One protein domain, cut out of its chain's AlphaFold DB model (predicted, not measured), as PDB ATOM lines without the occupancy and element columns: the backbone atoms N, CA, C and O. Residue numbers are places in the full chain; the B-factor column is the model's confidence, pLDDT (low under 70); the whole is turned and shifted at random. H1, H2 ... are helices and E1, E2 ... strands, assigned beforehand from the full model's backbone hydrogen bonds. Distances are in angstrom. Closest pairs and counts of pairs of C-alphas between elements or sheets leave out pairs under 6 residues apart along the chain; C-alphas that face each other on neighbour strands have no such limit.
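This is residues 35 to 106 and 115 to 189 of the 511 residues of an uncharacterized protein of Chrysochromulina tobinii (UniProt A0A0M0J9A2). A small wall of three parallel strands, E1, E2 and E3, stands at one end of the domain, with H1 beside it and the long helix H3 running along another side. H6 lies near the middle, and H5 with the loop of residues 138 to 160 makes the far end. The 147 printed residues hold six named helices and three strands, in the order E1 H1 E2 H2 H3 H4 H5 H6 E3; the class is mixed, with under half of the residues in named elements. The whole is compact, with a radius of gyration of the C-alphas of 15.7 A and spans of 49 by 36 by 31 A.

E1, residues 35 to 38, begins at C-alpha 35 (57.535, 26.977, -69.448). E2 is residues 63 to 69, 19.9 A, and E3 is 175 to 179, 13.3 A, ending at C-alpha 179 (65.022, 20.079, -54.138). H1 is 45 to 55, 15.2 A; H2, 70 to 73; H3, 87 to 102, 22.9 A; H4, 124 to 127; H5, 133 to 137; H6, 161 to 165.

Inner strand E2 pairs with E1 (N 37 and O 65, 2.8 A) and E3 (N 177 and O 66, 2.8 A). E1, H1, E2 form a strand-helix-strand unit, parallel neighbours joined through a helix, with a right-handed crossover; H1 only grazes the sheet with residues 47 to 55. H1 touches H4, closest C-alphas Ile 53 and Leu 124, 7.5 A, and only just touches H6, with 3 pairs within 8 A, closest C-alphas Pro 45 and Gln 162, 5.8 A. H5 is close to H6 but not clearly touching, closest C-alphas Phe 135 and Trp 161, 5.4 A. H3, with residues 89 to 93 alone, only just touches H2, with 3 pairs within 8 A, closest C-alphas Leu 73 and Thr 89, 6.5 A. H1, H3, H5 and H6 have every O i to N i+4 pair within hydrogen-bond range; H2 and H4 are too short for one.

The farthest C-alphas, Val 104 and Asp 152, are 50.1 A apart. Residues 107 to 114 are not printed, and C-alphas 106 and 115 are 15.8 A apart across the cut. The links H2 to H3 and H5 to H6 are long. The pLDDT is under 70 at residues 115, 130 and 131.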
ATOM      1  N   ILE A  35      56.239  27.382 -68.908       91.81
ATOM      2  CA  ILE A  35      57.535  26.977 -69.448       91.81
ATOM      3  C   ILE A  35      58.328  26.351 -68.314       91.81
ATOM      4  O   ILE A  35      58.550  26.991 -67.286       91.81
ATOM      5  N   VAL A  36      58.746  25.101 -68.490       91.38
ATOM      6  CA  VAL A  36      59.474  24.360 -67.458       91.38
ATOM      7  C   VAL A  36      60.934  24.192 -67.861       91.38
ATOM      8  O   VAL A  36      61.243  23.627 -68.909       91.38
ATOM      9  N   VAL A  37      61.832  24.662 -66.999       91.69
ATOM     10  CA  VAL A  37      63.279  24.464 -67.098       91.69
ATOM     11  C   VAL A  37      63.691  23.444 -66.040       91.69
ATOM     12  O   VAL A  37      63.812  23.769 -64.861       91.69
ATOM     13  N   ASP A  38      63.895  22.195 -66.457       89.75
ATOM     14  CA  ASP A  38      64.312  21.105 -65.568       89.75
ATOM     15  C   ASP A  38      65.830  20.866 -65.649       89.75
ATOM     16  O   ASP A  38      66.340  20.174 -66.539       89.75
ATOM     17  N   ARG A  39      66.566  21.407 -64.670       90.06
ATOM     18  CA  ARG A  39      68.023  21.223 -64.536       90.06
ATOM     19  C   ARG A  39      68.415  19.920 -63.843       90.06
ATOM     20  O   ARG A  39      69.610  19.628 -63.706       90.06
ATOM     21  N   VAL A  40      67.447  19.130 -63.405       87.62
ATOM     22  CA  VAL A  40      67.668  17.868 -62.710       87.62
ATOM     23  C   VAL A  40      67.663  16.722 -63.714       87.62
ATOM     24  O   VAL A  40      68.698  16.071 -63.893       87.62
ATOM     25  N   SER A  41      66.557  16.544 -64.438       81.06
ATOM     26  CA  SER A  41      66.356  15.412 -65.354       81.06
ATOM     27  C   SER A  41      66.827  15.710 -66.780       81.06
ATOM     28  O   SER A  41      67.288  14.810 -67.495       81.06
ATOM     29  N   ALA A  42      66.727  16.967 -67.232       76.25
ATOM     30  CA  ALA A  42      66.894  17.319 -68.642       76.25
ATOM     31  C   ALA A  42      67.629  18.645 -68.911       76.25
ATOM     32  O   ALA A  42      67.144  19.499 -69.645       76.25
ATOM     33  N   LYS A  43      68.865  18.751 -68.409       83.31
ATOM     34  CA  LYS A  43      69.757  19.911 -68.608       83.31
ATOM     35  C   LYS A  43      69.953  20.251 -70.088       83.31
ATOM     36  O   LYS A  43      70.322  19.371 -70.874       83.31
ATOM     37  N   SER A  44      69.788  21.527 -70.437       86.88
ATOM     38  CA  SER A  44      70.048  22.043 -71.785       86.88
ATOM     39  C   SER A  44      70.591  23.477 -71.719       86.88
ATOM     40  O   SER A  44      69.855  24.432 -71.971       86.88
ATOM     41  N   PRO A  45      71.892  23.655 -71.412       87.69
ATOM     42  CA  PRO A  45      72.492  24.973 -71.181       87.69
ATOM     43  C   PRO A  45      72.272  25.961 -72.330       87.69
ATOM     44  O   PRO A  45      71.992  27.130 -72.097       87.69
ATOM     45  N   SER A  46      72.358  25.489 -73.577       85.56
ATOM     46  CA  SER A  46      72.150  26.328 -74.761       85.56
ATOM     47  C   SER A  46      70.711  26.821 -74.884       85.56
ATOM     48  O   SER A  46      70.493  27.984 -75.203       85.56
ATOM     49  N   ALA A  47      69.727  25.953 -74.626       87.12
ATOM     50  CA  ALA A  47      68.321  26.348 -74.673       87.12
ATOM     51  C   ALA A  47      67.976  27.291 -73.514       87.12
ATOM     52  O   ALA A  47      67.269  28.268 -73.718       87.12
ATOM     53  N   GLU A  48      68.522  27.024 -72.326       89.81
ATOM     54  CA  GLU A  48      68.372  27.875 -71.145       89.81
ATOM     55  C   GLU A  48      68.926  29.286 -71.383       89.81
ATOM     56  O   GLU A  48      68.260  30.257 -71.043       89.81
ATOM     57  N   LEU A  49      70.111  29.406 -71.993       89.00
ATOM     58  CA  LEU A  49      70.726  30.700 -72.296       89.00
ATOM     59  C   LEU A  49      69.906  31.491 -73.327       89.00
ATOM     60  O   LEU A  49      69.625  32.668 -73.125       89.00
ATOM     61  N   ILE A  50      69.487  30.845 -74.422       88.94
ATOM     62  CA  ILE A  50      68.657  31.498 -75.449       88.94
ATOM     63  C   ILE A  50      67.308  31.923 -74.857       88.94
ATOM     64  O   ILE A  50      66.814  33.003 -75.180       88.94
ATOM     65  N   LEU A  51      66.731  31.108 -73.971       90.75
ATOM     66  CA  LEU A  51      65.489  31.426 -73.274       90.75
ATOM     67  C   LEU A  51      65.635  32.673 -72.390       90.75
ATOM     68  O   LEU A  51      64.757  33.528 -72.423       90.75
ATOM     69  N   GLU A  52      66.739  32.822 -71.651       90.00
ATOM     70  CA  GLU A  52      66.995  34.032 -70.852       90.00
ATOM     71  C   GLU A  52      67.152  35.282 -71.718       90.00
ATOM     72  O   GLU A  52      66.579  36.328 -71.416       90.00
ATOM     73  N   ILE A  53      67.871  35.171 -72.835       89.69
ATOM     74  CA  ILE A  53      68.043  36.282 -73.778       89.69
ATOM     75  C   ILE A  53      66.708  36.654 -74.431       89.69
ATOM     76  O   ILE A  53      66.435  37.832 -74.667       89.69
ATOM     77  N   ALA A  54      65.859  35.668 -74.720       91.62
ATOM     78  CA  ALA A  54      64.518  35.909 -75.228       91.62
ATOM     79  C   ALA A  54      63.635  36.593 -74.173       91.62
ATOM     80  O   ALA A  54      62.957  37.557 -74.513       91.62
ATOM     81  N   LEU A  55      63.699  36.182 -72.900       91.56
ATOM     82  CA  LEU A  55      62.937  36.795 -71.802       91.56
ATOM     83  C   LEU A  55      63.227  38.293 -71.633       91.56
ATOM     84  O   LEU A  55      62.311  39.045 -71.322       91.56
ATOM     85  N   GLN A  56      64.454  38.746 -71.911       88.88
ATOM     86  CA  GLN A  56      64.799  40.177 -71.901       88.88
ATOM     87  C   GLN A  56      64.114  40.994 -73.011       88.88
ATOM     88  O   GLN A  56      64.096  42.222 -72.948       88.88
ATOM     89  N   LYS A  57      63.593  40.335 -74.052       90.31
ATOM     90  CA  LYS A  57      63.010  40.977 -75.240       90.31
ATOM     91  C   LYS A  57      61.483  40.945 -75.266       90.31
ATOM     92  O   LYS A  57      60.890  41.656 -76.076       90.31
ATOM     93  N   VAL A  58      60.850  40.128 -74.426       90.00
ATOM     94  CA  VAL A  58      59.386  40.008 -74.375       90.00
ATOM     95  C   VAL A  58      58.790  41.157 -73.561       90.00
ATOM     96  O   VAL A  58      59.386  41.621 -72.591       90.00
ATOM     97  N   ARG A  59      57.600  41.621 -73.959       86.56
ATOM     98  CA  ARG A  59      56.848  42.656 -73.230       86.56
ATOM     99  C   ARG A  59      56.150  42.102 -71.988       86.56
ATOM    100  O   ARG A  59      56.263  42.690 -70.919       86.56
ATOM    101  N   ASP A  60      55.471  40.967 -72.144       88.31
ATOM    102  CA  ASP A  60      54.720  40.290 -71.087       88.31
ATOM    103  C   ASP A  60      55.453  39.028 -70.621       88.31
ATOM    104  O   ASP A  60      55.744  38.128 -71.408       88.31
ATOM    105  N   LEU A  61      55.759  38.939 -69.327       87.62
ATOM    106  CA  LEU A  61      56.520  37.812 -68.788       87.62
ATOM    107  C   LEU A  61      55.641  36.552 -68.659       87.62
ATOM    108  O   LEU A  61      54.659  36.568 -67.909       87.62
ATOM    109  N   PRO A  62      56.002  35.428 -69.311       92.00
ATOM    110  CA  PRO A  62      55.288  34.168 -69.144       92.00
ATOM    111  C   PRO A  62      55.566  33.535 -67.780       92.00
ATOM    112  O   PRO A  62      56.493  33.900 -67.053       92.00
ATOM    113  N   LYS A  63      54.768  32.527 -67.417       92.31
ATOM    114  CA  LYS A  63      55.008  31.722 -66.213       92.31
ATOM    115  C   LYS A  63      56.152  30.749 -66.495       92.31
ATOM    116  O   LYS A  63      55.979  29.811 -67.272       92.31
ATOM    117  N   VAL A  64      57.301  30.958 -65.854       92.88
ATOM    118  CA  VAL A  64      58.486  30.115 -66.029       92.88
ATOM    119  C   VAL A  64      58.864  29.449 -64.713       92.88
ATOM    120  O   VAL A  64      59.223  30.106 -63.736       92.88
ATOM    121  N   LEU A  65      58.780  28.124 -64.712       91.62
ATOM    122  CA  LEU A  65      59.093  27.259 -63.588       91.62
ATOM    123  C   LEU A  65      60.485  26.648 -63.769       91.62
ATOM    124  O   LEU A  65      60.708  25.881 -64.701       91.62
ATOM    125  N   CYS A  66      61.405  26.940 -62.856       92.00
ATOM    126  CA  CYS A  66      62.702  26.275 -62.786       92.00
ATOM    127  C   CYS A  66      62.684  25.176 -61.723       92.00
ATOM    128  O   CYS A  66      62.322  25.429 -60.574       92.00
ATOM    129  N   ILE A  67      63.131  23.978 -62.092       92.00
ATOM    130  CA  ILE A  67      63.346  22.854 -61.177       92.00
ATOM    131  C   ILE A  67      64.848  22.634 -61.061       92.00
ATOM    132  O   ILE A  67      65.532  22.366 -62.052       92.00
ATOM    133  N   ASP A  68      65.369  22.770 -59.846       92.50
ATOM    134  CA  ASP A  68      66.792  22.606 -59.564       92.50
ATOM    135  C   ASP A  68      67.005  21.900 -58.214       92.50
ATOM    136  O   ASP A  68      66.091  21.783 -57.400       92.50
ATOM    137  N   ALA A  69      68.216  21.396 -57.971       92.50
ATOM    138  CA  ALA A  69      68.546  20.627 -56.780       92.50
ATOM    139  C   ALA A  69      69.872  21.055 -56.139       92.50
ATOM    140  O   ALA A  69      70.913  21.147 -56.799       92.50
ATOM    141  N   PHE A  70      69.889  21.190 -54.810       91.94
ATOM    142  CA  PHE A  70      71.107  21.471 -54.047       91.94
ATOM    143  C   PHE A  70      72.159  20.369 -54.218       91.94
ATOM    144  O   PHE A  70      73.357  20.655 -54.286       91.94
ATOM    145  N   SER A  71      71.743  19.102 -54.327       91.94
ATOM    146  CA  SER A  71      72.658  17.983 -54.584       91.94
ATOM    147  C   SER A  71      73.442  18.133 -55.889       91.94
ATOM    148  O   SER A  71      74.575  17.662 -55.961       91.94
ATOM    149  N   ARG A  72      72.870  18.793 -56.910       91.50
ATOM    150  CA  ARG A  72      73.543  19.084 -58.186       91.50
ATOM    151  C   ARG A  72      74.644  20.122 -57.986       91.50
ATOM    152  O   ARG A  72      75.775  19.895 -58.407       91.50
ATOM    153  N   LEU A  73      74.333  21.229 -57.313       90.44
ATOM    154  CA  LEU A  73      75.282  22.320 -57.063       90.44
ATOM    155  C   LEU A  73      76.458  21.893 -56.173       90.44
ATOM    156  O   LEU A  73      77.599  22.286 -56.400       90.44
ATOM    157  N   LYS A  74      76.229  20.982 -55.224       91.00
ATOM    158  CA  LYS A  74      77.298  20.404 -54.390       91.00
ATOM    159  C   LYS A  74      78.355  19.613 -55.183       91.00
ATOM    160  O   LYS A  74      79.387  19.266 -54.610       91.00
ATOM    161  N   GLN A  75      78.123  19.309 -56.465       90.44
ATOM    162  CA  GLN A  75      79.085  18.616 -57.336       90.44
ATOM    163  C   GLN A  75      80.139  19.554 -57.948       90.44
ATOM    164  O   GLN A  75      81.121  19.072 -58.515       90.44
ATOM    165  N   PHE A  76      79.963  20.874 -57.843       91.62
ATOM    166  CA  PHE A  76      80.894  21.863 -58.388       91.62
ATOM    167  C   PHE A  76      82.072  22.084 -57.440       91.62
ATOM    168  O   PHE A  76      82.183  23.112 -56.786       91.62
ATOM    169  N   LYS A  77      82.927  21.062 -57.337       90.62
ATOM    170  CA  LYS A  77      84.121  21.008 -56.476       90.62
ATOM    171  C   LYS A  77      85.426  21.024 -57.279       90.62
ATOM    172  O   LYS A  77      86.406  20.388 -56.899       90.62
ATOM    173  N   GLY A  78      85.413  21.676 -58.439       85.19
ATOM    174  CA  GLY A  78      86.535  21.700 -59.377       85.19
ATOM    175  C   GLY A  78      86.652  20.445 -60.249       85.19
ATOM    176  O   GLY A  78      85.883  19.485 -60.135       85.19
ATOM    177  N   GLN A  79      87.629  20.458 -61.158       83.44
ATOM    178  CA  GLN A  79      87.794  19.464 -62.227       83.44
ATOM    179  C   GLN A  79      88.048  18.034 -61.722       83.44
ATOM    180  O   GLN A  79      87.611  17.072 -62.354       83.44
ATOM    181  N   SER A  80      88.709  17.883 -60.573       78.19
ATOM    182  CA  SER A  80      88.922  16.587 -59.912       78.19
ATOM    183  C   SER A  80      87.657  16.043 -59.239       78.19
ATOM    184  O   SER A  80      87.586  14.854 -58.929       78.19
ATOM    185  N   GLY A  81      86.652  16.895 -58.998       79.75
ATOM    186  CA  GLY A  81      85.488  16.585 -58.164       79.75
ATOM    187  C   GLY A  81      85.809  16.496 -56.666       79.75
ATOM    188  O   GLY A  81      84.934  16.150 -55.872       79.75
ATOM    189  N   THR A  82      87.045  16.808 -56.275       78.06
ATOM    190  CA  THR A  82      87.535  16.792 -54.898       78.06
ATOM    191  C   THR A  82      87.978  18.199 -54.515       78.06
ATOM    192  O   THR A  82      88.840  18.781 -55.165       78.06
ATOM    193  N   GLY A  83      87.386  18.760 -53.462       83.38
ATOM    194  CA  GLY A  83      87.698  20.121 -53.032       83.38
ATOM    195  C   GLY A  83      86.514  20.853 -52.400       83.38
ATOM    196  O   GLY A  83      85.434  20.264 -52.240       83.38
ATOM    197  N   PRO A  84      86.717  22.126 -52.016       87.62
ATOM    198  CA  PRO A  84      85.626  23.010 -51.636       87.62
ATOM    199  C   PRO A  84      84.706  23.268 -52.835       87.62
ATOM    200  O   PRO A  84      85.108  23.128 -53.990       87.62
ATOM    201  N   ILE A  85      83.457  23.625 -52.546       89.88
ATOM    202  CA  ILE A  85      82.499  24.042 -53.571       89.88
ATOM    203  C   ILE A  85      82.989  25.363 -54.185       89.88
ATOM    204  O   ILE A  85      83.538  26.205 -53.473       89.88
ATOM    205  N   ASP A  86      82.812  25.529 -55.498       89.56
ATOM    206  CA  ASP A  86      83.137  26.758 -56.224       89.56
ATOM    207  C   ASP A  86      82.514  27.978 -55.513       89.56
ATOM    208  O   ASP A  86      81.333  27.924 -55.157       89.56
ATOM    209  N   PRO A  87      83.265  29.075 -55.293       89.50
ATOM    210  CA  PRO A  87      82.799  30.193 -54.472       89.50
ATOM    211  C   PRO A  87      81.461  30.780 -54.929       89.50
ATOM    212  O   PRO A  87      80.592  31.029 -54.101       89.50
ATOM    213  N   VAL A  88      81.259  30.924 -56.245       89.25
ATOM    214  CA  VAL A  88      80.008  31.457 -56.810       89.25
ATOM    215  C   VAL A  88      78.855  30.496 -56.537       89.25
ATOM    216  O   VAL A  88      77.760  30.907 -56.157       89.25
ATOM    217  N   THR A  89      79.117  29.196 -56.674       91.31
ATOM    218  CA  THR A  89      78.134  28.150 -56.375       91.31
ATOM    219  C   THR A  89      77.761  28.145 -54.893       91.31
ATOM    220  O   THR A  89      76.592  27.980 -54.547       91.31
ATOM    221  N   GLN A  90      78.735  28.363 -54.007       91.81
ATOM    222  CA  GLN A  90      78.499  28.447 -52.571       91.81
ATOM    223  C   GLN A  90      77.624  29.661 -52.226       91.81
ATOM    224  O   GLN A  90      76.627  29.495 -51.530       91.81
ATOM    225  N   THR A  91      77.905  30.834 -52.807       90.25
ATOM    226  CA  THR A  91      77.047  32.023 -52.669       90.25
ATOM    227  C   THR A  91      75.615  31.745 -53.130       90.25
ATOM    228  O   THR A  91      74.672  32.087 -52.423       90.25
ATOM    229  N   CYS A  92      75.433  31.059 -54.265       88.81
ATOM    230  CA  CYS A  92      74.106  30.667 -54.757       88.81
ATOM    231  C   CYS A  92      73.349  29.795 -53.743       88.81
ATOM    232  O   CYS A  92      72.172  30.026 -53.462       88.81
ATOM    233  N   ILE A  93      74.025  28.782 -53.190       90.81
ATOM    234  CA  ILE A  93      73.449  27.876 -52.188       90.81
ATOM    235  C   ILE A  93      73.059  28.652 -50.927       90.81
ATOM    236  O   ILE A  93      71.977  28.424 -50.383       90.81
ATOM    237  N   ASP A  94      73.919  29.557 -50.467       90.12
ATOM    238  CA  ASP A  94      73.695  30.325 -49.244       90.12
ATOM    239  C   ASP A  94      72.521  31.302 -49.398       90.12
ATOM    240  O   ASP A  94      71.666  31.357 -48.511       90.12
ATOM    241  N   THR A  95      72.403  31.978 -50.547       88.12
ATOM    242  CA  THR A  95      71.250  32.832 -50.875       88.12
ATOM    243  C   THR A  95      69.946  32.038 -50.865       88.12
ATOM    244  O   THR A  95      68.997  32.418 -50.181       88.12
ATOM    245  N   MET A  96      69.891  30.885 -51.539       86.50
ATOM    246  CA  MET A  96      68.659  30.087 -51.576       86.50
ATOM    247  C   MET A  96      68.306  29.474 -50.219       86.50
ATOM    248  O   MET A  96      67.132  29.378 -49.870       86.50
ATOM    249  N   ARG A  97      69.299  29.099 -49.406       87.56
ATOM    250  CA  ARG A  97      69.060  28.640 -48.028       87.56
ATOM    251  C   ARG A  97      68.573  29.753 -47.114       87.56
ATOM    252  O   ARG A  97      67.810  29.480 -46.192       87.56
ATOM    253  N   LYS A  98      69.017  30.990 -47.337       86.00
ATOM    254  CA  LYS A  98      68.481  32.160 -46.637       86.00
ATOM    255  C   LYS A  98      66.994  32.320 -46.966       86.00
ATOM    256  O   LYS A  98      66.197  32.391 -46.038       86.00
ATOM    257  N   ILE A  99      66.630  32.244 -48.247       83.12
ATOM    258  CA  ILE A  99      65.234  32.315 -48.713       83.12
ATOM    259  C   ILE A  99      64.392  31.165 -48.148       83.12
ATOM    260  O   ILE A  99      63.278  31.376 -47.686       83.12
ATOM    261  N   GLN A 100      64.930  29.944 -48.110       82.19
ATOM    262  CA  GLN A 100      64.233  28.799 -47.520       82.19
ATOM    263  C   GLN A 100      63.901  29.021 -46.034       82.19
ATOM    264  O   GLN A 100      62.858  28.576 -45.570       82.19
ATOM    265  N   LYS A 101      64.773  29.709 -45.284       83.12
ATOM    266  CA  LYS A 101      64.551  30.013 -43.860       83.12
ATOM    267  C   LYS A 101      63.528  31.125 -43.633       83.12
ATOM    268  O   LYS A 101      62.900  31.131 -42.579       83.12
ATOM    269  N   THR A 102      63.412  32.074 -44.561       81.31
ATOM    270  CA  THR A 102      62.415  33.157 -44.494       81.31
ATOM    271  C   THR A 102      61.073  32.751 -45.105       81.31
ATOM    272  O   THR A 102      60.058  33.397 -44.842       81.31
ATOM    273  N   GLY A 103      61.065  31.680 -45.902       77.62
ATOM    274  CA  GLY A 103      59.879  31.090 -46.502       77.62
ATOM    275  C   GLY A 103      58.928  30.473 -45.479       77.62
ATOM    276  O   GLY A 103      59.299  30.138 -44.355       77.62
ATOM    277  N   VAL A 104      57.677  30.316 -45.900       81.44
ATOM    278  CA  VAL A 104      56.606  29.740 -45.086       81.44
ATOM    279  C   VAL A 104      56.249  28.355 -45.618       81.44
ATOM    280  O   VAL A 104      56.446  28.062 -46.799       81.44
ATOM    281  N   ASN A 105      55.753  27.482 -44.743       79.88
ATOM    282  CA  ASN A 105      55.329  26.144 -45.132       79.88
ATOM    283  C   ASN A 105      54.151  26.206 -46.113       79.88
ATOM    284  O   ASN A 105      53.209  26.974 -45.939       79.88
ATOM    285  N   LEU A 106      54.182  25.354 -47.136       72.19
ATOM    286  CA  LEU A 106      53.097  25.263 -48.107       72.19
ATOM    287  C   LEU A 106      51.776  24.907 -47.396       72.19
ATOM    288  O   LEU A 106      51.704  23.887 -46.712       72.19
ATOM    289  N   LYS A 115      60.521  39.293 -48.031       68.00
ATOM    290  CA  LYS A 115      60.630  39.045 -49.473       68.00
ATOM    291  C   LYS A 115      62.050  39.405 -49.891       68.00
ATOM    292  O   LYS A 115      62.441  40.565 -49.812       68.00
ATOM    293  N   GLU A 116      62.827  38.405 -50.284       70.69
ATOM    294  CA  GLU A 116      64.184  38.593 -50.798       70.69
ATOM    295  C   GLU A 116      64.154  38.459 -52.319       70.69
ATOM    296  O   GLU A 116      63.672  37.455 -52.851       70.69
ATOM    297  N   ASP A 117      64.686  39.462 -53.014       71.56
ATOM    298  CA  ASP A 117      64.807  39.422 -54.464       71.56
ATOM    299  C   ASP A 117      65.968  38.506 -54.863       71.56
ATOM    300  O   ASP A 117      67.119  38.689 -54.451       71.56
ATOM    301  N   ILE A 118      65.676  37.513 -55.702       72.88
ATOM    302  CA  ILE A 118      66.704  36.674 -56.315       72.88
ATOM    303  C   ILE A 118      67.317  37.479 -57.460       72.88
ATOM    304  O   ILE A 118      66.785  37.512 -58.570       72.88
ATOM    305  N   MET A 119      68.436  38.150 -57.188       72.50
ATOM    306  CA  MET A 119      69.241  38.757 -58.245       72.50
ATOM    307  C   MET A 119      69.943  37.684 -59.080       72.50
ATOM    308  O   MET A 119      70.294  36.608 -58.589       72.50
ATOM    309  N   GLN A 120      70.171  37.995 -60.354       78.81
ATOM    310  CA  GLN A 120      70.886  37.110 -61.263       78.81
ATOM    311  C   GLN A 120      72.342  36.929 -60.800       78.81
ATOM    312  O   GLN A 120      73.040  37.896 -60.505       78.81
ATOM    313  N   PHE A 121      72.809  35.679 -60.733       84.19
ATOM    314  CA  PHE A 121      74.143  35.332 -60.216       84.19
ATOM    315  C   PHE A 121      75.280  35.500 -61.237       84.19
ATOM    316  O   PHE A 121      76.424  35.145 -60.950       84.19
ATOM    317  N   TYR A 122      74.959  35.957 -62.444       86.31
ATOM    318  CA  TYR A 122      75.875  36.095 -63.568       86.31
ATOM    319  C   TYR A 122      75.357  37.148 -64.547       86.31
ATOM    320  O   TYR A 122      74.154  37.404 -64.600       86.31
ATOM    321  N   ASP A 123      76.257  37.723 -65.340       85.12
ATOM    322  CA  ASP A 123      75.885  38.609 -66.439       85.12
ATOM    323  C   ASP A 123      75.676  37.791 -67.722       85.12
ATOM    324  O   ASP A 123      76.544  37.036 -68.154       85.12
ATOM    325  N   LEU A 124      74.509  37.947 -68.345       84.00
ATOM    326  CA  LEU A 124      74.162  37.318 -69.621       84.00
ATOM    327  C   LEU A 124      75.116  37.718 -70.752       84.00
ATOM    328  O   LEU A 124      75.386  36.903 -71.637       84.00
ATOM    329  N   ALA A 125      75.650  38.942 -70.718       82.31
ATOM    330  CA  ALA A 125      76.570  39.426 -71.741       82.31
ATOM    331  C   ALA A 125      77.878  38.617 -71.773       82.31
ATOM    332  O   ALA A 125      78.421  38.387 -72.857       82.31
ATOM    333  N   GLU A 126      78.340  38.100 -70.628       82.38
ATOM    334  CA  GLU A 126      79.549  37.264 -70.532       82.38
ATOM    335  C   GLU A 126      79.413  35.935 -71.289       82.38
ATOM    336  O   GLU A 126      80.411  35.358 -71.716       82.38
ATOM    337  N   TYR A 127      78.182  35.457 -71.493       82.94
ATOM    338  CA  TYR A 127      77.887  34.194 -72.177       82.94
ATOM    339  C   TYR A 127      77.498  34.377 -73.649       82.94
ATOM    340  O   TYR A 127      77.184  33.397 -74.326       82.94
ATOM    341  N   SER A 128      77.542  35.610 -74.165       72.44
ATOM    342  CA  SER A 128      77.303  35.893 -75.586       72.44
ATOM    343  C   SER A 128      78.429  35.378 -76.493       72.44
ATOM    344  O   SER A 128      78.166  35.017 -77.640       72.44
ATOM    345  N   ASP A 129      79.657  35.273 -75.968       75.44
ATOM    346  CA  ASP A 129      80.802  34.676 -76.658       75.44
ATOM    347  C   ASP A 129      81.228  33.350 -75.991       75.44
ATOM    348  O   ASP A 129      81.896  33.352 -74.950       75.44
ATOM    349  N   PRO A 130      80.905  32.187 -76.588       67.31
ATOM    350  CA  PRO A 130      81.296  30.887 -76.044       67.31
ATOM    351  C   PRO A 130      82.815  30.636 -76.092       67.31
ATOM    352  O   PRO A 130      83.278  29.648 -75.513       67.31
ATOM    353  N   TYR A 131      83.581  31.491 -76.779       69.50
ATOM    354  CA  TYR A 131      85.040  31.438 -76.881       69.50
ATOM    355  C   TYR A 131      85.747  32.494 -76.037       69.50
ATOM    356  O   TYR A 131      86.968  32.611 -76.148       69.50
ATOM    357  N   ALA A 132      85.023  33.210 -75.169       78.50
ATOM    358  CA  ALA A 132      85.632  34.177 -74.270       78.50
ATOM    359  C   ALA A 132      86.832  33.557 -73.529       78.50
ATOM    360  O   ALA A 132      86.752  32.440 -72.995       78.50
ATOM    361  N   ASP A 133      87.944  34.300 -73.475       77.81
ATOM    362  CA  ASP A 133      89.222  33.841 -72.906       77.81
ATOM    363  C   ASP A 133      89.066  33.274 -71.492       77.81
ATOM    364  O   ASP A 133      89.751  32.322 -71.104       77.81
ATOM    365  N   PHE A 134      88.106  33.819 -70.741       80.94
ATOM    366  CA  PHE A 134      87.718  33.337 -69.425       80.94
ATOM    367  C   PHE A 134      87.354  31.845 -69.424       80.94
ATOM    368  O   PHE A 134      87.937  31.085 -68.650       80.94
ATOM    369  N   PHE A 135      86.451  31.383 -70.296       83.50
ATOM    370  CA  PHE A 135      86.036  29.972 -70.343       83.50
ATOM    371  C   PHE A 135      87.136  29.054 -70.876       83.50
ATOM    372  O   PHE A 135      87.196  27.865 -70.553       83.50
ATOM    373  N   MET A 136      87.999  29.598 -71.731       79.62
ATOM    374  CA  MET A 136      89.028  28.829 -72.415       79.62
ATOM    375  C   MET A 136      90.200  28.489 -71.498       79.62
ATOM    376  O   MET A 136      90.674  27.343 -71.529       79.62
ATOM    377  N   ASN A 137      90.602  29.456 -70.669       83.12
ATOM    378  CA  ASN A 137      91.766  29.375 -69.789       83.12
ATOM    379  C   ASN A 137      91.416  28.973 -68.350       83.12
ATOM    380  O   ASN A 137      92.294  28.515 -67.618       83.12
ATOM    381  N   SER A 138      90.150  29.097 -67.938       83.50
ATOM    382  CA  SER A 138      89.727  28.679 -66.598       83.50
ATOM    383  C   SER A 138      89.631  27.152 -66.465       83.50
ATOM    384  O   SER A 138      89.218  26.460 -67.405       83.50
ATOM    385  N   PRO A 139      89.974  26.596 -65.287       86.69
ATOM    386  CA  PRO A 139      89.738  25.190 -64.992       86.69
ATOM    387  C   PRO A 139      88.234  24.905 -64.907       86.69
ATOM    388  O   PRO A 139      87.435  25.763 -64.525       86.69
ATOM    389  N   LEU A 140      87.846  23.668 -65.225       89.56
ATOM    390  CA  LEU A 140      86.442  23.270 -65.163       89.56
ATOM    391  C   LEU A 140      85.940  23.295 -63.706       89.56
ATOM    392  O   LEU A 140      86.599  22.739 -62.822       89.56
ATOM    393  N   PRO A 141      84.745  23.853 -63.440       88.44
ATOM    394  CA  PRO A 141      84.218  23.991 -62.081       88.44
ATOM    395  C   PRO A 141      83.692  22.665 -61.507       88.44
ATOM    396  O   PRO A 141      83.387  22.572 -60.319       88.44
ATOM    397  N   ARG A 142      83.596  21.617 -62.331       90.06
ATOM    398  CA  ARG A 142      83.276  20.247 -61.918       90.06
ATOM    399  C   ARG A 142      83.946  19.227 -62.833       90.06
ATOM    400  O   ARG A 142      84.349  19.559 -63.950       90.06
ATOM    401  N   LYS A 143      83.967  17.965 -62.400       89.31
ATOM    402  CA  LYS A 143      84.377  16.838 -63.245       89.31
ATOM    403  C   LYS A 143      83.503  16.762 -64.512       89.31
ATOM    404  O   LYS A 143      82.272  16.773 -64.392       89.31
ATOM    405  N   PRO A 144      84.101  16.679 -65.714       87.75
ATOM    406  CA  PRO A 144      83.337  16.584 -66.947       87.75
ATOM    407  C   PRO A 144      82.614  15.240 -67.066       87.75
ATOM    408  O   PRO A 144      83.102  14.199 -66.629       87.75
ATOM    409  N   GLU A 145      81.426  15.274 -67.662       83.69
ATOM    410  CA  GLU A 145      80.674  14.081 -68.045       83.69
ATOM    411  C   GLU A 145      81.421  13.292 -69.121       83.69
ATOM    412  O   GLU A 145      81.977  13.883 -70.044       83.69
ATOM    413  N   ALA A 146      81.394  11.960 -69.022       82.31
ATOM    414  CA  ALA A 146      82.159  11.064 -69.893       82.31
ATOM    415  C   ALA A 146      81.892  11.292 -71.392       82.31
ATOM    416  O   ALA A 146      82.801  11.191 -72.202       82.31
ATOM    417  N   VAL A 147      80.662  11.666 -71.746       77.75
ATOM    418  CA  VAL A 147      80.224  11.970 -73.120       77.75
ATOM    419  C   VAL A 147      80.853  13.231 -73.717       77.75
ATOM    420  O   VAL A 147      80.897  13.369 -74.933       77.75
ATOM    421  N   HIS A 148      81.337  14.158 -72.887       80.06
ATOM    422  CA  HIS A 148      81.997  15.386 -73.339       80.06
ATOM    423  C   HIS A 148      83.526  15.276 -73.338       80.06
ATOM    424  O   HIS A 148      84.201  16.213 -73.771       80.06
ATOM    425  N   VAL A 149      84.064  14.165 -72.827       83.38
ATOM    426  CA  VAL A 149      85.500  13.891 -72.780       83.38
ATOM    427  C   VAL A 149      85.910  13.238 -74.096       83.38
ATOM    428  O   VAL A 149      85.376  12.202 -74.486       83.38
ATOM    429  N   GLN A 150      86.848  13.864 -74.796       80.19
ATOM    430  CA  GLN A 150      87.430  13.336 -76.025       80.19
ATOM    431  C   GLN A 150      88.444  12.224 -75.714       80.19
ATOM    432  O   GLN A 150      88.809  11.993 -74.561       80.19
ATOM    433  N   ALA A 151      88.929  11.535 -76.750       76.50
ATOM    434  CA  ALA A 151      89.912  10.457 -76.606       76.50
ATOM    435  C   ALA A 151      91.225  10.904 -75.926       76.50
ATOM    436  O   ALA A 151      91.918  10.084 -75.333       76.50
ATOM    437  N   ASP A 152      91.545  12.199 -75.982       76.62
ATOM    438  CA  ASP A 152      92.709  12.818 -75.340       76.62
ATOM    439  C   ASP A 152      92.481  13.183 -73.856       76.62
ATOM    440  O   ASP A 152      93.367  13.735 -73.205       76.62
ATOM    441  N   GLY A 153      91.298  12.891 -73.304       77.00
ATOM    442  CA  GLY A 153      90.930  13.225 -71.928       77.00
ATOM    443  C   GLY A 153      90.494  14.679 -71.720       77.00
ATOM    444  O   GLY A 153      90.190  15.064 -70.588       77.00
ATOM    445  N   THR A 154      90.430  15.494 -72.777       80.88
ATOM    446  CA  THR A 154      90.025  16.903 -72.709       80.88
ATOM    447  C   THR A 154      88.570  17.110 -73.131       80.88
ATOM    448  O   THR A 154      87.941  16.260 -73.757       80.88
ATOM    449  N   VAL A 155      87.996  18.255 -72.755       83.31
ATOM    450  CA  VAL A 155      86.641  18.652 -73.168       83.31
ATOM    451  C   VAL A 155      86.725  19.563 -74.383       83.31
ATOM    452  O   VAL A 155      87.586  20.444 -74.449       83.31
ATOM    453  N   GLN A 156      85.786  19.403 -75.321       80.75
ATOM    454  CA  GLN A 156      85.698  20.275 -76.489       80.75
ATOM    455  C   GLN A 156      85.620  21.751 -76.079       80.75
ATOM    456  O   GLN A 156      84.801  22.134 -75.245       80.75
ATOM    457  N   ARG A 157      86.451  22.588 -76.711       79.56
ATOM    458  CA  ARG A 157      86.588  24.023 -76.406       79.56
ATOM    459  C   ARG A 157      85.237  24.746 -76.326       79.56
ATOM    460  O   ARG A 157      84.917  25.317 -75.291       79.56
ATOM    461  N   ARG A 158      84.399  24.589 -77.357       77.38
ATOM    462  CA  ARG A 158      83.047  25.178 -77.448       77.38
ATOM    463  C   ARG A 158      82.054  24.712 -76.377       77.38
ATOM    464  O   ARG A 158      80.973  25.271 -76.286       77.38
ATOM    465  N   SER A 159      82.371  23.659 -75.627       81.06
ATOM    466  CA  SER A 159      81.488  23.070 -74.616       81.06
ATOM    467  C   SER A 159      81.928  23.419 -73.195       81.06
ATOM    468  O   SER A 159      81.268  23.015 -72.245       81.06
ATOM    469  N   LYS A 160      83.040  24.147 -73.006       86.75
ATOM    470  CA  LYS A 160      83.526  24.522 -71.669       86.75
ATOM    471  C   LYS A 160      82.600  25.517 -70.971       86.75
ATOM    472  O   LYS A 160      82.298  25.326 -69.793       86.75
ATOM    473  N   TRP A 161      82.102  26.525 -71.697       88.94
ATOM    474  CA  TRP A 161      81.228  27.572 -71.148       88.94
ATOM    475  C   TRP A 161      80.009  26.989 -70.419       88.94
ATOM    476  O   TRP A 161      79.641  27.473 -69.353       88.94
ATOM    477  N   GLN A 162      79.447  25.878 -70.914       89.12
ATOM    478  CA  GLN A 162      78.255  25.252 -70.337       89.12
ATOM    479  C   GLN A 162      78.477  24.787 -68.887       89.12
ATOM    480  O   GLN A 162      77.554  24.789 -68.077       89.12
ATOM    481  N   TYR A 163      79.708  24.401 -68.530       89.75
ATOM    482  CA  TYR A 163      80.048  24.008 -67.162       89.75
ATOM    483  C   TYR A 163      80.114  25.217 -66.235       89.75
ATOM    484  O   TYR A 163      79.705  25.116 -65.081       89.75
ATOM    485  N   HIS A 164      80.605  26.349 -66.741       89.88
ATOM    486  CA  HIS A 164      80.613  27.609 -66.007       89.88
ATOM    487  C   HIS A 164      79.214  28.214 -65.897       89.88
ATOM    488  O   HIS A 164      78.922  28.833 -64.886       89.88
ATOM    489  N   TYR A 165      78.348  28.006 -66.888       90.81
ATOM    490  CA  TYR A 165      76.946  28.426 -66.854       90.81
ATOM    491  C   TYR A 165      76.125  27.605 -65.851       90.81
ATOM    492  O   TYR A 165      75.382  28.141 -65.039       90.81
ATOM    493  N   LEU A 166      76.308  26.282 -65.834       91.44
ATOM    494  CA  LEU A 166      75.555  25.403 -64.939       91.44
ATOM    495  C   LEU A 166      75.953  25.525 -63.459       91.44
ATOM    496  O   LEU A 166      75.294  24.910 -62.630       91.44
ATOM    497  N   LYS A 167      77.009  26.248 -63.080       90.56
ATOM    498  CA  LYS A 167      77.437  26.318 -61.667       90.56
ATOM    499  C   LYS A 167      76.505  27.165 -60.785       90.56
ATOM    500  O   LYS A 167      76.565  27.081 -59.565       90.56
ATOM    501  N   THR A 168      75.631  27.957 -61.394       90.19
ATOM    502  CA  THR A 168      74.653  28.815 -60.717       90.19
ATOM    503  C   THR A 168      73.244  28.217 -60.796       90.19
ATOM    504  O   THR A 168      73.014  27.205 -61.474       90.19
ATOM    505  N   PHE A 169      72.286  28.822 -60.090       88.50
ATOM    506  CA  PHE A 169      70.862  28.642 -60.391       88.50
ATOM    507  C   PHE A 169      70.498  29.373 -61.685       88.50
ATOM    508  O   PHE A 169      71.204  30.290 -62.096       88.50
ATOM    509  N   TRP A 170      69.424  28.942 -62.344       90.19
ATOM    510  CA  TRP A 170      68.923  29.632 -63.532       90.19
ATOM    511  C   TRP A 170      68.257  30.935 -63.096       90.19
ATOM    512  O   TRP A 170      67.470  30.897 -62.157       90.19
ATOM    513  N   GLY A 171      68.596  32.067 -63.710       84.69
ATOM    514  CA  GLY A 171      68.140  33.380 -63.244       84.69
ATOM    515  C   GLY A 171      66.811  33.826 -63.848       84.69
ATOM    516  O   GLY A 171      66.097  34.617 -63.241       84.69
ATOM    517  N   GLY A 172      66.456  33.312 -65.028       85.75
ATOM    518  CA  GLY A 172      65.272  33.745 -65.777       85.75
ATOM    519  C   GLY A 172      63.913  33.287 -65.231       85.75
ATOM    520  O   GLY A 172      62.889  33.578 -65.849       85.75
ATOM    521  N   ALA A 173      63.856  32.546 -64.120       88.25
ATOM    522  CA  ALA A 173      62.600  31.998 -63.605       88.25
ATOM    523  C   ALA A 173      61.875  32.977 -62.684       88.25
ATOM    524  O   ALA A 173      62.484  33.646 -61.852       88.25
ATOM    525  N   ASN A 174      60.544  32.974 -62.773       87.81
ATOM    526  CA  ASN A 174      59.675  33.638 -61.799       87.81
ATOM    527  C   ASN A 174      59.102  32.668 -60.755       87.81
ATOM    528  O   ASN A 174      58.469  33.100 -59.793       87.81
ATOM    529  N   ARG A 175      59.314  31.357 -60.930       88.44
ATOM    530  CA  ARG A 175      58.908  30.302 -59.996       88.44
ATOM    531  C   ARG A 175      60.013  29.260 -59.886       88.44
ATOM    532  O   ARG A 175      60.544  28.817 -60.901       88.44
ATOM    533  N   TYR A 176      60.315  28.832 -58.665       88.19
ATOM    534  CA  TYR A 176      61.373  27.862 -58.390       88.19
ATOM    535  C   TYR A 176      60.836  26.688 -57.573       88.19
ATOM    536  O   TYR A 176      60.152  26.888 -56.571       88.19
ATOM    537  N   ILE A 177      61.189  25.471 -57.981       89.31
ATOM    538  CA  ILE A 177      61.126  24.264 -57.156       89.31
ATOM    539  C   ILE A 177      62.570  23.869 -56.871       89.31
ATOM    540  O   ILE A 177      63.311  23.478 -57.775       89.31
ATOM    541  N   LEU A 178      62.973  24.013 -55.610       89.06
ATOM    542  CA  LEU A 178      64.313  23.676 -55.146       89.06
ATOM    543  C   LEU A 178      64.257  22.405 -54.311       89.06
ATOM    544  O   LEU A 178      63.592  22.357 -53.280       89.06
ATOM    545  N   LEU A 179      64.980  21.391 -54.765       91.06
ATOM    546  CA  LEU A 179      65.022  20.079 -54.138       91.06
ATOM    547  C   LEU A 179      66.316  19.924 -53.342       91.06
ATOM    548  O   LEU A 179      67.391  20.347 -53.781       91.06
ATOM    549  N   ASP A 180      66.254  19.258 -52.193       89.12
ATOM    550  CA  ASP A 180      67.475  18.869 -51.485       89.12
ATOM    551  C   ASP A 180      68.274  17.851 -52.297       89.12
ATOM    552  O   ASP A 180      69.503  17.974 -52.433       89.12
ATOM    553  N   VAL A 181      67.567  16.883 -52.888       89.69
ATOM    554  CA  VAL A 181      68.157  15.840 -53.714       89.69
ATOM    555  C   VAL A 181      67.467  15.737 -55.069       89.69
ATOM    556  O   VAL A 181      66.254  15.776 -55.199       89.69
ATOM    557  N   ALA A 182      68.283  15.559 -56.104       84.12
ATOM    558  CA  ALA A 182      67.857  15.425 -57.493       84.12
ATOM    559  C   ALA A 182      66.865  14.273 -57.760       84.12
ATOM    560  O   ALA A 182      66.144  14.322 -58.746       84.12
ATOM    561  N   HIS A 183      66.838  13.221 -56.939       84.06
ATOM    562  CA  HIS A 183      65.926  12.093 -57.173       84.06
ATOM    563  C   HIS A 183      64.486  12.381 -56.737       84.06
ATOM    564  O   HIS A 183      63.586  11.670 -57.165       84.06
ATOM    565  N   ASP A 184      64.271  13.439 -55.951       85.12
ATOM    566  CA  ASP A 184      62.950  13.864 -55.479       85.12
ATOM    567  C   ASP A 184      62.226  14.756 -56.502       85.12
ATOM    568  O   ASP A 184      61.254  15.435 -56.171       85.12
ATOM    569  N   ALA A 185      62.725  14.819 -57.744       83.81
ATOM    570  CA  ALA A 185      62.113  15.629 -58.785       83.81
ATOM    571  C   ALA A 185      60.689  15.134 -59.075       83.81
ATOM    572  O   ALA A 185      60.503  13.939 -59.322       83.81
ATOM    573  N   PRO A 186      59.682  16.027 -59.037       81.62
ATOM    574  CA  PRO A 186      58.302  15.627 -59.249       81.62
ATOM    575  C   PRO A 186      58.108  15.165 -60.690       81.62
ATOM    576  O   PRO A 186      58.646  15.763 -61.625       81.62
ATOM    577  N   ASP A 187      57.291  14.130 -60.875       81.94
ATOM    578  CA  ASP A 187      56.839  13.772 -62.211       81.94
ATOM    579  C   ASP A 187      55.861  14.837 -62.720       81.94
ATOM    580  O   ASP A 187      54.786  15.060 -62.159       81.94
ATOM    581  N   LEU A 188      56.256  15.508 -63.801       81.12
ATOM    582  CA  LEU A 188      55.470  16.561 -64.434       81.12
ATOM    583  C   LEU A 188      54.244  16.014 -65.165       81.12
ATOM    584  O   LEU A 188      53.323  16.781 -65.431       81.12
ATOM    585  N   SER A 189      54.200  14.708 -65.451       75.88
ATOM    586  CA  SER A 189      53.048  14.072 -66.098       75.88
ATOM    587  C   SER A 189      51.751  14.247 -65.299       75.88
ATOM    588  O   SER A 189      50.679  14.391 -65.885       75.88
TER     589      SER A 189